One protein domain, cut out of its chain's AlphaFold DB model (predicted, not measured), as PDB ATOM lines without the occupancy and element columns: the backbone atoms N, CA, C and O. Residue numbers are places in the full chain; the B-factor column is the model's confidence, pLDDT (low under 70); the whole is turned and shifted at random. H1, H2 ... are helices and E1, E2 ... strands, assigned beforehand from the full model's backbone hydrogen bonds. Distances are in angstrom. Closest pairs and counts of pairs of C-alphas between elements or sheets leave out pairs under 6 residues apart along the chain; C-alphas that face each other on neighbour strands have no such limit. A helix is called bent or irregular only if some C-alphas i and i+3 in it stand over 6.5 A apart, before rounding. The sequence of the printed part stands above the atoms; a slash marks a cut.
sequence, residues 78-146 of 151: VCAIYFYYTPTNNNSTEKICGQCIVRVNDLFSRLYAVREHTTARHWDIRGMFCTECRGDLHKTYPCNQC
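This is residues 78 to 146 of the 151 residues of an uncharacterized protein of Cyphomyrmex costatus (UniProt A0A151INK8). A long, strongly twisted antiparallel sheet, E2 - E1 - E3, has one short helix, H1, near one end, and residues 122 to 137 fold back from its other end. Printed are 69 residues, with E1, H1, E2 and E3 along the chain; under half are in these named elements, and the class is mixed. The whole is elongated, 39 by 22 by 19 A, only just compact and close to loose, with a radius of gyration of the C-alphas of 12.9 A.

Find C-alpha 78 at (20.139, 0.151, 33.099); from there E1, residues 78 to 86, runs 24.9 A. E2, residues 112 to 121, spans 27.8 A. E3, residues 138 to 142, ends at C-alpha 142 at (15.793, -0.913, 30.917). H1, residues 98 to 107, is irregular: C-alphas 103 and 106 are 7.9 A apart.

Look across E1 to E2 for N 80 and O 118, 2.8 A, and to E3 for N 81 and O 139, 2.9 A. H1 only grazes the sheet with residues 98 to 101; its closest C-alphas to E1 are Gly 98 and Tyr 84, 6.7 A. In H1, 2 of 6 O i to N i+4 and 3 of 7 O i to N i+3 pairs are within hydrogen-bond range.

The printed part has no cut. The links E1 to H1 and E2 to E3 are long. Residues 90 to 91 are under pLDDT 70.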
ATOM      1  N   VAL A  78      20.638  -0.363  34.373       90.75
ATOM      2  CA  VAL A  78      20.139   0.151  33.099       90.75
ATOM      3  C   VAL A  78      21.267   0.110  32.076       90.75
ATOM      4  O   VAL A  78      22.448   0.201  32.422       90.75
ATOM      5  N   CYS A  79      20.891  -0.000  30.811       92.44
ATOM      6  CA  CYS A  79      21.795   0.125  29.682       92.44
ATOM      7  C   CYS A  79      21.829   1.589  29.243       92.44
ATOM      8  O   CYS A  79      20.787   2.141  28.893       92.44
ATOM      9  N   ALA A  80      23.002   2.215  29.227       95.00
ATOM     10  CA  ALA A  80      23.231   3.450  28.491       95.00
ATOM     11  C   ALA A  80      23.899   3.112  27.158       95.00
ATOM     12  O   ALA A  80      24.930   2.436  27.125       95.00
ATOM     13  N   ILE A  81      23.303   3.586  26.067       95.75
ATOM     14  CA  ILE A  81      23.903   3.552  24.736       95.75
ATOM     15  C   ILE A  81      24.330   4.978  24.412       95.75
ATOM     16  O   ILE A  81      23.473   5.854  24.285       95.75
ATOM     17  N   TYR A  82      25.636   5.199  24.293       95.25
ATOM     18  CA  TYR A  82      26.214   6.452  23.817       95.25
ATOM     19  C   TYR A  82      26.355   6.383  22.300       95.25
ATOM     20  O   TYR A  82      26.765   5.351  21.768       95.25
ATOM     21  N   PHE A  83      26.016   7.465  21.607       95.38
ATOM     22  CA  PHE A  83      26.096   7.571  20.151       95.38
ATOM     23  C   PHE A  83      26.536   8.985  19.762       95.38
ATOM     24  O   PHE A  83      25.859   9.971  20.062       95.38
ATOM     25  N   TYR A  84      27.697   9.097  19.123       95.56
ATOM     26  CA  TYR A  84      28.280  10.382  18.740       95.56
ATOM     27  C   TYR A  84      29.305  10.229  17.619       95.56
ATOM     28  O   TYR A  84      29.801   9.137  17.354       95.56
ATOM     29  N   TYR A  85      29.639  11.349  16.987       95.06
ATOM     30  CA  TYR A  85      30.735  11.462  16.033       95.06
ATOM     31  C   TYR A  85      31.923  12.162  16.687       95.06
ATOM     32  O   TYR A  85      31.739  13.048  17.527       95.06
ATOM     33  N   THR A  86      33.137  11.776  16.310       93.75
ATOM     34  CA  THR A  86      34.372  12.418  16.777       93.75
ATOM     35  C   THR A  86      35.434  12.409  15.666       93.75
ATOM     36  O   THR A  86      35.480  11.447  14.896       93.75
ATOM     37  N   PRO A  87      36.267  13.457  15.516       89.25
ATOM     38  CA  PRO A  87      37.243  13.535  14.423       89.25
ATOM     39  C   PRO A  87      38.491  12.662  14.628       89.25
ATOM     40  O   PRO A  87      39.195  12.368  13.664       89.25
ATOM     41  N   THR A  88      38.784  12.215  15.855       83.06
ATOM     42  CA  THR A  88      39.963  11.384  16.154       83.06
ATOM     43  C   THR A  88      39.566  10.055  16.783       83.06
ATOM     44  O   THR A  88      38.693  10.002  17.644       83.06
ATOM     45  N   ASN A  89      40.260   8.979  16.403       72.38
ATOM     46  CA  ASN A  89      40.017   7.635  16.939       72.38
ATOM     47  C   ASN A  89      40.231   7.583  18.471       72.38
ATOM     48  O   ASN A  89      39.471   6.965  19.209       72.38
ATOM     49  N   ASN A  90      41.228   8.324  18.968       64.00
ATOM     50  CA  ASN A  90      41.559   8.372  20.390       64.00
ATOM     51  C   ASN A  90      40.968   9.603  21.088       64.00
ATOM     52  O   ASN A  90      41.326  10.734  20.762       64.00
ATOM     53  N   ASN A  91      40.122   9.335  22.091       65.38
ATOM     54  CA  ASN A  91      39.757  10.161  23.252       65.38
ATOM     55  C   ASN A  91      39.642  11.692  23.049       65.38
ATOM     56  O   ASN A  91      40.016  12.461  23.937       65.38
ATOM     57  N   SER A  92      39.104  12.151  21.916       75.25
ATOM     58  CA  SER A  92      38.894  13.584  21.691       75.25
ATOM     59  C   SER A  92      37.838  14.159  22.638       75.25
ATOM     60  O   SER A  92      36.837  13.522  22.990       75.25
ATOM     61  N   THR A  93      38.074  15.401  23.058       83.12
ATOM     62  CA  THR A  93      37.113  16.235  23.786       83.12
ATOM     63  C   THR A  93      35.893  16.592  22.937       83.12
ATOM     64  O   THR A  93      34.825  16.849  23.492       83.12
ATOM     65  N   GLU A  94      36.031  16.569  21.613       90.94
ATOM     66  CA  GLU A  94      34.968  16.849  20.654       90.94
ATOM     67  C   GLU A  94      34.122  15.607  20.393       90.94
ATOM     68  O   GLU A  94      34.589  14.576  19.898       90.94
ATOM     69  N   LYS A  95      32.847  15.726  20.759       94.12
ATOM     70  CA  LYS A  95      31.819  14.710  20.572       94.12
ATOM     71  C   LYS A  95      30.576  15.412  20.051       94.12
ATOM     72  O   LYS A  95      30.028  16.290  20.720       94.12
ATOM     73  N   ILE A  96      30.164  15.048  18.845       95.38
ATOM     74  CA  ILE A  96      29.159  15.771  18.065       95.38
ATOM     75  C   ILE A  96      27.941  14.860  17.875       95.38
ATOM     76  O   ILE A  96      28.079  13.684  17.537       95.38
ATOM     77  N   CYS A  97      26.734  15.376  18.115       96.38
ATOM     78  CA  CYS A  97      25.503  14.613  17.900       96.38
ATOM     79  C   CYS A  97      25.143  14.537  16.408       96.38
ATOM     80  O   CYS A  97      25.544  15.393  15.618       96.38
ATOM     81  N   GLY A  98      24.308  13.564  16.027       93.50
ATOM     82  CA  GLY A  98      23.869  13.391  14.634       93.50
ATOM     83  C   GLY A  98      23.189  14.624  14.015       93.50
ATOM     84  O   GLY A  98      23.323  14.859  12.822       93.50
ATOM     85  N   GLN A  99      22.521  15.470  14.807       95.06
ATOM     86  CA  GLN A  99      21.924  16.715  14.295       95.06
ATOM     87  C   GLN A  99      22.949  17.825  14.042       95.06
ATOM     88  O   GLN A  99      22.740  18.669  13.172       95.06
ATOM     89  N   CYS A 100      24.022  17.867  14.834       95.31
ATOM     90  CA  CYS A 100      25.071  18.863  14.679       95.31
ATOM     91  C   CYS A 100      26.033  18.467  13.566       95.31
ATOM     92  O   CYS A 100      26.377  19.335  12.774       95.31
ATOM     93  N   ILE A 101      26.391  17.180  13.439       94.38
ATOM     94  CA  ILE A 101      27.358  16.748  12.422       94.38
ATOM     95  C   ILE A 101      26.875  17.039  10.996       94.38
ATOM     96  O   ILE A 101      27.666  17.467  10.173       94.38
ATOM     97  N   VAL A 102      25.566  16.951  10.729       93.31
ATOM     98  CA  VAL A 102      24.958  17.326   9.434       93.31
ATOM     99  C   VAL A 102      25.169  18.809   9.071       93.31
ATOM    100  O   VAL A 102      25.057  19.170   7.906       93.31
ATOM    101  N   ARG A 103      25.485  19.677  10.043       92.12
ATOM    102  CA  ARG A 103      25.730  21.118   9.831       92.12
ATOM    103  C   ARG A 103      27.207  21.506   9.760       92.12
ATOM    104  O   ARG A 103      27.479  22.663   9.467       92.12
ATOM    105  N   VAL A 104      28.114  20.600  10.131       88.69
ATOM    106  CA  VAL A 104      29.562  20.865  10.263       88.69
ATOM    107  C   VAL A 104      30.422  19.757   9.643       88.69
ATOM    108  O   VAL A 104      31.610  19.655   9.934       88.69
ATOM    109  N   ASN A 105      29.827  18.871   8.838       88.19
ATOM    110  CA  ASN A 105      30.521  17.740   8.214       88.19
ATOM    111  C   ASN A 105      31.593  18.193   7.215       88.19
ATOM    112  O   ASN A 105      32.607  17.522   7.068       88.19
ATOM    113  N   ASP A 106      31.392  19.349   6.589       89.31
ATOM    114  CA  ASP A 106      32.324  20.032   5.695       89.31
ATOM    115  C   ASP A 106      33.633  20.464   6.380       89.31
ATOM    116  O   ASP A 106      34.656  20.611   5.710       89.31
ATOM    117  N   LEU A 107      33.632  20.609   7.710       88.00
ATOM    118  CA  LEU A 107      34.824  20.950   8.492       88.00
ATOM    119  C   LEU A 107      35.766  19.753   8.732       88.00
ATOM    120  O   LEU A 107      36.899  19.956   9.172       88.00
ATOM    121  N   PHE A 108      35.327  18.517   8.463       86.00
ATOM    122  CA  PHE A 108      36.062  17.300   8.821       86.00
ATOM    123  C   PHE A 108      36.323  16.399   7.609       86.00
ATOM    124  O   PHE A 108      35.404  15.904   6.968       86.00
ATOM    125  N   SER A 109      37.595  16.094   7.342       86.06
ATOM    126  CA  SER A 109      37.985  15.153   6.279       86.06
ATOM    127  C   SER A 109      37.731  13.683   6.633       86.06
ATOM    128  O   SER A 109      37.600  12.848   5.740       86.06
ATOM    129  N   ARG A 110      37.685  13.350   7.932       87.94
ATOM    130  CA  ARG A 110      37.385  12.016   8.475       87.94
ATOM    131  C   ARG A 110      36.639  12.150   9.802       87.94
ATOM    132  O   ARG A 110      36.921  13.053  10.588       87.94
ATOM    133  N   LEU A 111      35.709  11.232  10.053       90.94
ATOM    134  CA  LEU A 111      34.891  11.168  11.265       90.94
ATOM    135  C   LEU A 111      34.705   9.711  11.688       90.94
ATOM    136  O   LEU A 111      34.441   8.848  10.854       90.94
ATOM    137  N   TYR A 112      34.777   9.457  12.991       92.00
ATOM    138  CA  TYR A 112      34.486   8.161  13.595       92.00
ATOM    139  C   TYR A 112      33.082   8.194  14.196       92.00
ATOM    140  O   TYR A 112      32.788   9.038  15.045       92.00
ATOM    141  N   ALA A 113      32.216   7.275  13.765       93.56
ATOM    142  CA  ALA A 113      30.920   7.040  14.391       93.56
ATOM    143  C   ALA A 113      31.101   6.091  15.584       93.56
ATOM    144  O   ALA A 113      31.415   4.914  15.412       93.56
ATOM    145  N   VAL A 114      30.914   6.599  16.801       93.12
ATOM    146  CA  VAL A 114      31.100   5.834  18.039       93.12
ATOM    147  C   VAL A 114      29.746   5.401  18.588       93.12
ATOM    148  O   VAL A 114      28.863   6.231  18.808       93.12
ATOM    149  N   ARG A 115      29.606   4.099  18.864       94.75
ATOM    150  CA  ARG A 115      28.481   3.520  19.607       94.75
ATOM    151  C   ARG A 115      29.006   2.687  20.774       94.75
ATOM    152  O   ARG A 115      29.492   1.579  20.568       94.75
ATOM    153  N   GLU A 116      28.878   3.203  21.991       93.44
ATOM    154  CA  GLU A 116      29.314   2.529  23.221       93.44
ATOM    155  C   GLU A 116      28.093   2.031  24.004       93.44
ATOM    156  O   GLU A 116      27.117   2.764  24.166       93.44
ATOM    157  N   HIS A 117      28.142   0.798  24.514       94.38
ATOM    158  CA  HIS A 117      27.097   0.228  25.362       94.38
ATOM    159  C   HIS A 117      27.645  -0.094  26.752       94.38
ATOM    160  O   HIS A 117      28.479  -0.985  26.907       94.38
ATOM    161  N   THR A 118      27.114   0.587  27.765       93.38
ATOM    162  CA  THR A 118      27.531   0.434  29.162       93.38
ATOM    163  C   THR A 118      26.327   0.091  30.035       93.38
ATOM    164  O   THR A 118      25.280   0.726  29.954       93.38
ATOM    165  N   THR A 119      26.468  -0.923  30.892       92.12
ATOM    166  CA  THR A 119      25.417  -1.367  31.823       92.12
ATOM    167  C   THR A 119      25.845  -1.104  33.267       92.12
ATOM    168  O   THR A 119      26.754  -1.761  33.774       92.12
ATOM    169  N   ALA A 120      25.177  -0.173  33.948       90.56
ATOM    170  CA  ALA A 120      25.460   0.198  35.342       90.56
ATOM    171  C   ALA A 120      24.158   0.554  36.083       90.56
ATOM    172  O   ALA A 120      23.076   0.439  35.512       90.56
ATOM    173  N   ARG A 121      24.212   0.952  37.361       88.62
ATOM    174  CA  ARG A 121      23.008   1.481  38.033       88.62
ATOM    175  C   ARG A 121      22.654   2.839  37.435       88.62
ATOM    176  O   ARG A 121      23.537   3.552  36.976       88.62
ATOM    177  N   HIS A 122      21.382   3.225  37.490       84.94
ATOM    178  CA  HIS A 122      20.908   4.471  36.875       84.94
ATOM    179  C   HIS A 122      21.689   5.729  37.311       84.94
ATOM    180  O   HIS A 122      21.957   6.598  36.492       84.94
ATOM    181  N   TRP A 123      22.115   5.786  38.576       84.31
ATOM    182  CA  TRP A 123      22.892   6.885  39.163       84.31
ATOM    183  C   TRP A 123      24.407   6.815  38.896       84.31
ATOM    184  O   TRP A 123      25.103   7.797  39.134       84.31
ATOM    185  N   ASP A 124      24.907   5.691  38.368       89.56
ATOM    186  CA  ASP A 124      26.304   5.520  37.942       89.56
ATOM    187  C   ASP A 124      26.509   5.890  36.453       89.56
ATOM    188  O   ASP A 124      27.647   5.956  35.977       89.56
ATOM    189  N   ILE A 125      25.425   6.117  35.695       89.69
ATOM    190  CA  ILE A 125      25.488   6.518  34.283       89.69
ATOM    191  C   ILE A 125      26.042   7.940  34.179       89.69
ATOM    192  O   ILE A 125      25.501   8.888  34.748       89.69
ATOM    193  N   ARG A 126      27.134   8.098  33.428       89.12
ATOM    194  CA  ARG A 126      27.770   9.397  33.202       89.12
ATOM    195  C   ARG A 126      27.047  10.136  32.083       89.12
ATOM    196  O   ARG A 126      26.961   9.630  30.971       89.12
ATOM    197  N   GLY A 127      26.592  11.356  32.353       90.06
ATOM    198  CA  GLY A 127      26.098  12.241  31.301       90.06
ATOM    199  C   GLY A 127      27.197  12.538  30.276       90.06
ATOM    200  O   GLY A 127      28.336  12.837  30.643       90.06
ATOM    201  N   MET A 128      26.850  12.464  28.994       93.38
ATOM    202  CA  MET A 128      27.723  12.827  27.879       93.38
ATOM    203  C   MET A 128      26.940  13.737  26.934       93.38
ATOM    204  O   MET A 128      25.799  13.429  26.592       93.38
ATOM    205  N   PHE A 129      27.550  14.851  26.528       95.56
ATOM    206  CA  PHE A 129      26.862  15.967  25.878       95.56
ATOM    207  C   PHE A 129      27.600  16.422  24.622       95.56
ATOM    208  O   PHE A 129      28.831  16.416  24.586       95.56
ATOM    209  N   CYS A 130      26.841  16.856  23.617       95.88
ATOM    210  CA  CYS A 130      27.373  17.415  22.381       95.88
ATOM    211  C   CYS A 130      28.172  18.695  22.662       95.88
ATOM    212  O   CYS A 130      27.686  19.555  23.400       95.88
ATOM    213  N   THR A 131      29.341  18.877  22.043       94.44
ATOM    214  CA  THR A 131      30.102  20.138  22.166       94.44
ATOM    215  C   THR A 131      29.304  21.335  21.661       94.44
ATOM    216  O   THR A 131      29.185  22.329  22.379       94.44
ATOM    217  N   GLU A 132      28.677  21.174  20.491       94.00
ATOM    218  CA  GLU A 132      27.931  22.226  19.792       94.00
ATOM    219  C   GLU A 132      26.634  22.632  20.501       94.00
ATOM    220  O   GLU A 132      26.450  23.790  20.869       94.00
ATOM    221  N   CYS A 133      25.707  21.687  20.703       95.75
ATOM    222  CA  CYS A 133      24.358  21.997  21.190       95.75
ATOM    223  C   CYS A 133      24.108  21.647  22.663       95.75
ATOM    224  O   CYS A 133      23.011  21.899  23.156       95.75
ATOM    225  N   ARG A 134      25.079  21.031  23.355       95.88
ATOM    226  CA  ARG A 134      24.951  20.508  24.734       95.88
ATOM    227  C   ARG A 134      23.831  19.483  24.962       95.88
ATOM    228  O   ARG A 134      23.620  19.080  26.099       95.88
ATOM    229  N   GLY A 135      23.165  19.013  23.906       95.62
ATOM    230  CA  GLY A 135      22.198  17.919  23.979       95.62
ATOM    231  C   GLY A 135      22.852  16.579  24.325       95.62
ATOM    232  O   GLY A 135      24.035  16.366  24.039       95.62
ATOM    233  N   ASP A 136      22.077  15.680  24.928       95.50
ATOM    234  CA  ASP A 136      22.531  14.351  25.338       95.50
ATOM    235  C   ASP A 136      23.012  13.495  24.156       95.50
ATOM    236  O   ASP A 136      22.326  13.335  23.145       95.50
ATOM    237  N   LEU A 137      24.186  12.885  24.322       96.38
ATOM    238  CA  LEU A 137      24.788  11.909  23.404       96.38
ATOM    239  C   LEU A 137      24.516  10.462  23.826       96.38
ATOM    240  O   LEU A 137      25.238   9.548  23.432       96.38
ATOM    241  N   HIS A 138      23.522  10.247  24.686       94.75
ATOM    242  CA  HIS A 138      23.213   8.938  25.234       94.75
ATOM    243  C   HIS A 138      21.710   8.740  25.414       94.75
ATOM    244  O   HIS A 138      20.955   9.692  25.607       94.75
ATOM    245  N   LYS A 139      21.273   7.481  25.358       94.31
ATOM    246  CA  LYS A 139      19.918   7.062  25.728       94.31
ATOM    247  C   LYS A 139      20.007   5.930  26.736       94.31
ATOM    248  O   LYS A 139      20.815   5.015  26.575       94.31
ATOM    249  N   THR A 140      19.176   6.003  27.770       92.81
ATOM    250  CA  THR A 140      19.059   4.952  28.779       92.81
ATOM    251  C   THR A 140      17.860   4.058  28.486       92.81
ATOM    252  O   THR A 140      16.786   4.528  28.117       92.81
ATOM    253  N   TYR A 141      18.057   2.754  28.653       91.00
ATOM    254  CA  TYR A 141      17.057   1.713  28.449       91.00
ATOM    255  C   TYR A 141      17.049   0.772  29.661       91.00
ATOM    256  O   TYR A 141      18.119   0.405  30.159       91.00
ATOM    257  N   PRO A 142      15.876   0.307  30.121       88.94
ATOM    258  CA  PRO A 142      15.793  -0.913  30.917       88.94
ATOM    259  C   PRO A 142      16.448  -2.076  30.157       88.94
ATOM    260  O   PRO A 142      16.271  -2.186  28.945       88.94
ATOM    261  N   CYS A 143      17.180  -2.963  30.838       86.00
ATOM    262  CA  CYS A 143      17.944  -4.025  30.162       86.00
ATOM    263  C   CYS A 143      17.079  -4.940  29.271       86.00
ATOM    264  O   CYS A 143      17.538  -5.400  28.232       86.00
ATOM    265  N   ASN A 144      15.810  -5.160  29.634       85.31
ATOM    266  CA  ASN A 144      14.840  -5.957  28.867       85.31
ATOM    267  C   ASN A 144      14.183  -5.212  27.680       85.31
ATOM    268  O   ASN A 144      13.286  -5.766  27.037       85.31
ATOM    269  N   GLN A 145      14.589  -3.965  27.428       88.00
ATOM    270  CA  GLN A 145      14.194  -3.106  26.303       88.00
ATOM    271  C   GLN A 145      15.422  -2.507  25.585       88.00
ATOM    272  O   GLN A 145      15.274  -1.672  24.696       88.00
ATOM    273  N   CYS A 146      16.643  -2.881  25.986       90.19
ATOM    274  CA  CYS A 146      17.864  -2.388  25.362       90.19
ATOM    275  C   CYS A 146      18.071  -3.089  24.010       90.19
ATOM    276  O   CYS A 146      18.269  -4.306  24.009       90.19
TER     277      CYS A 146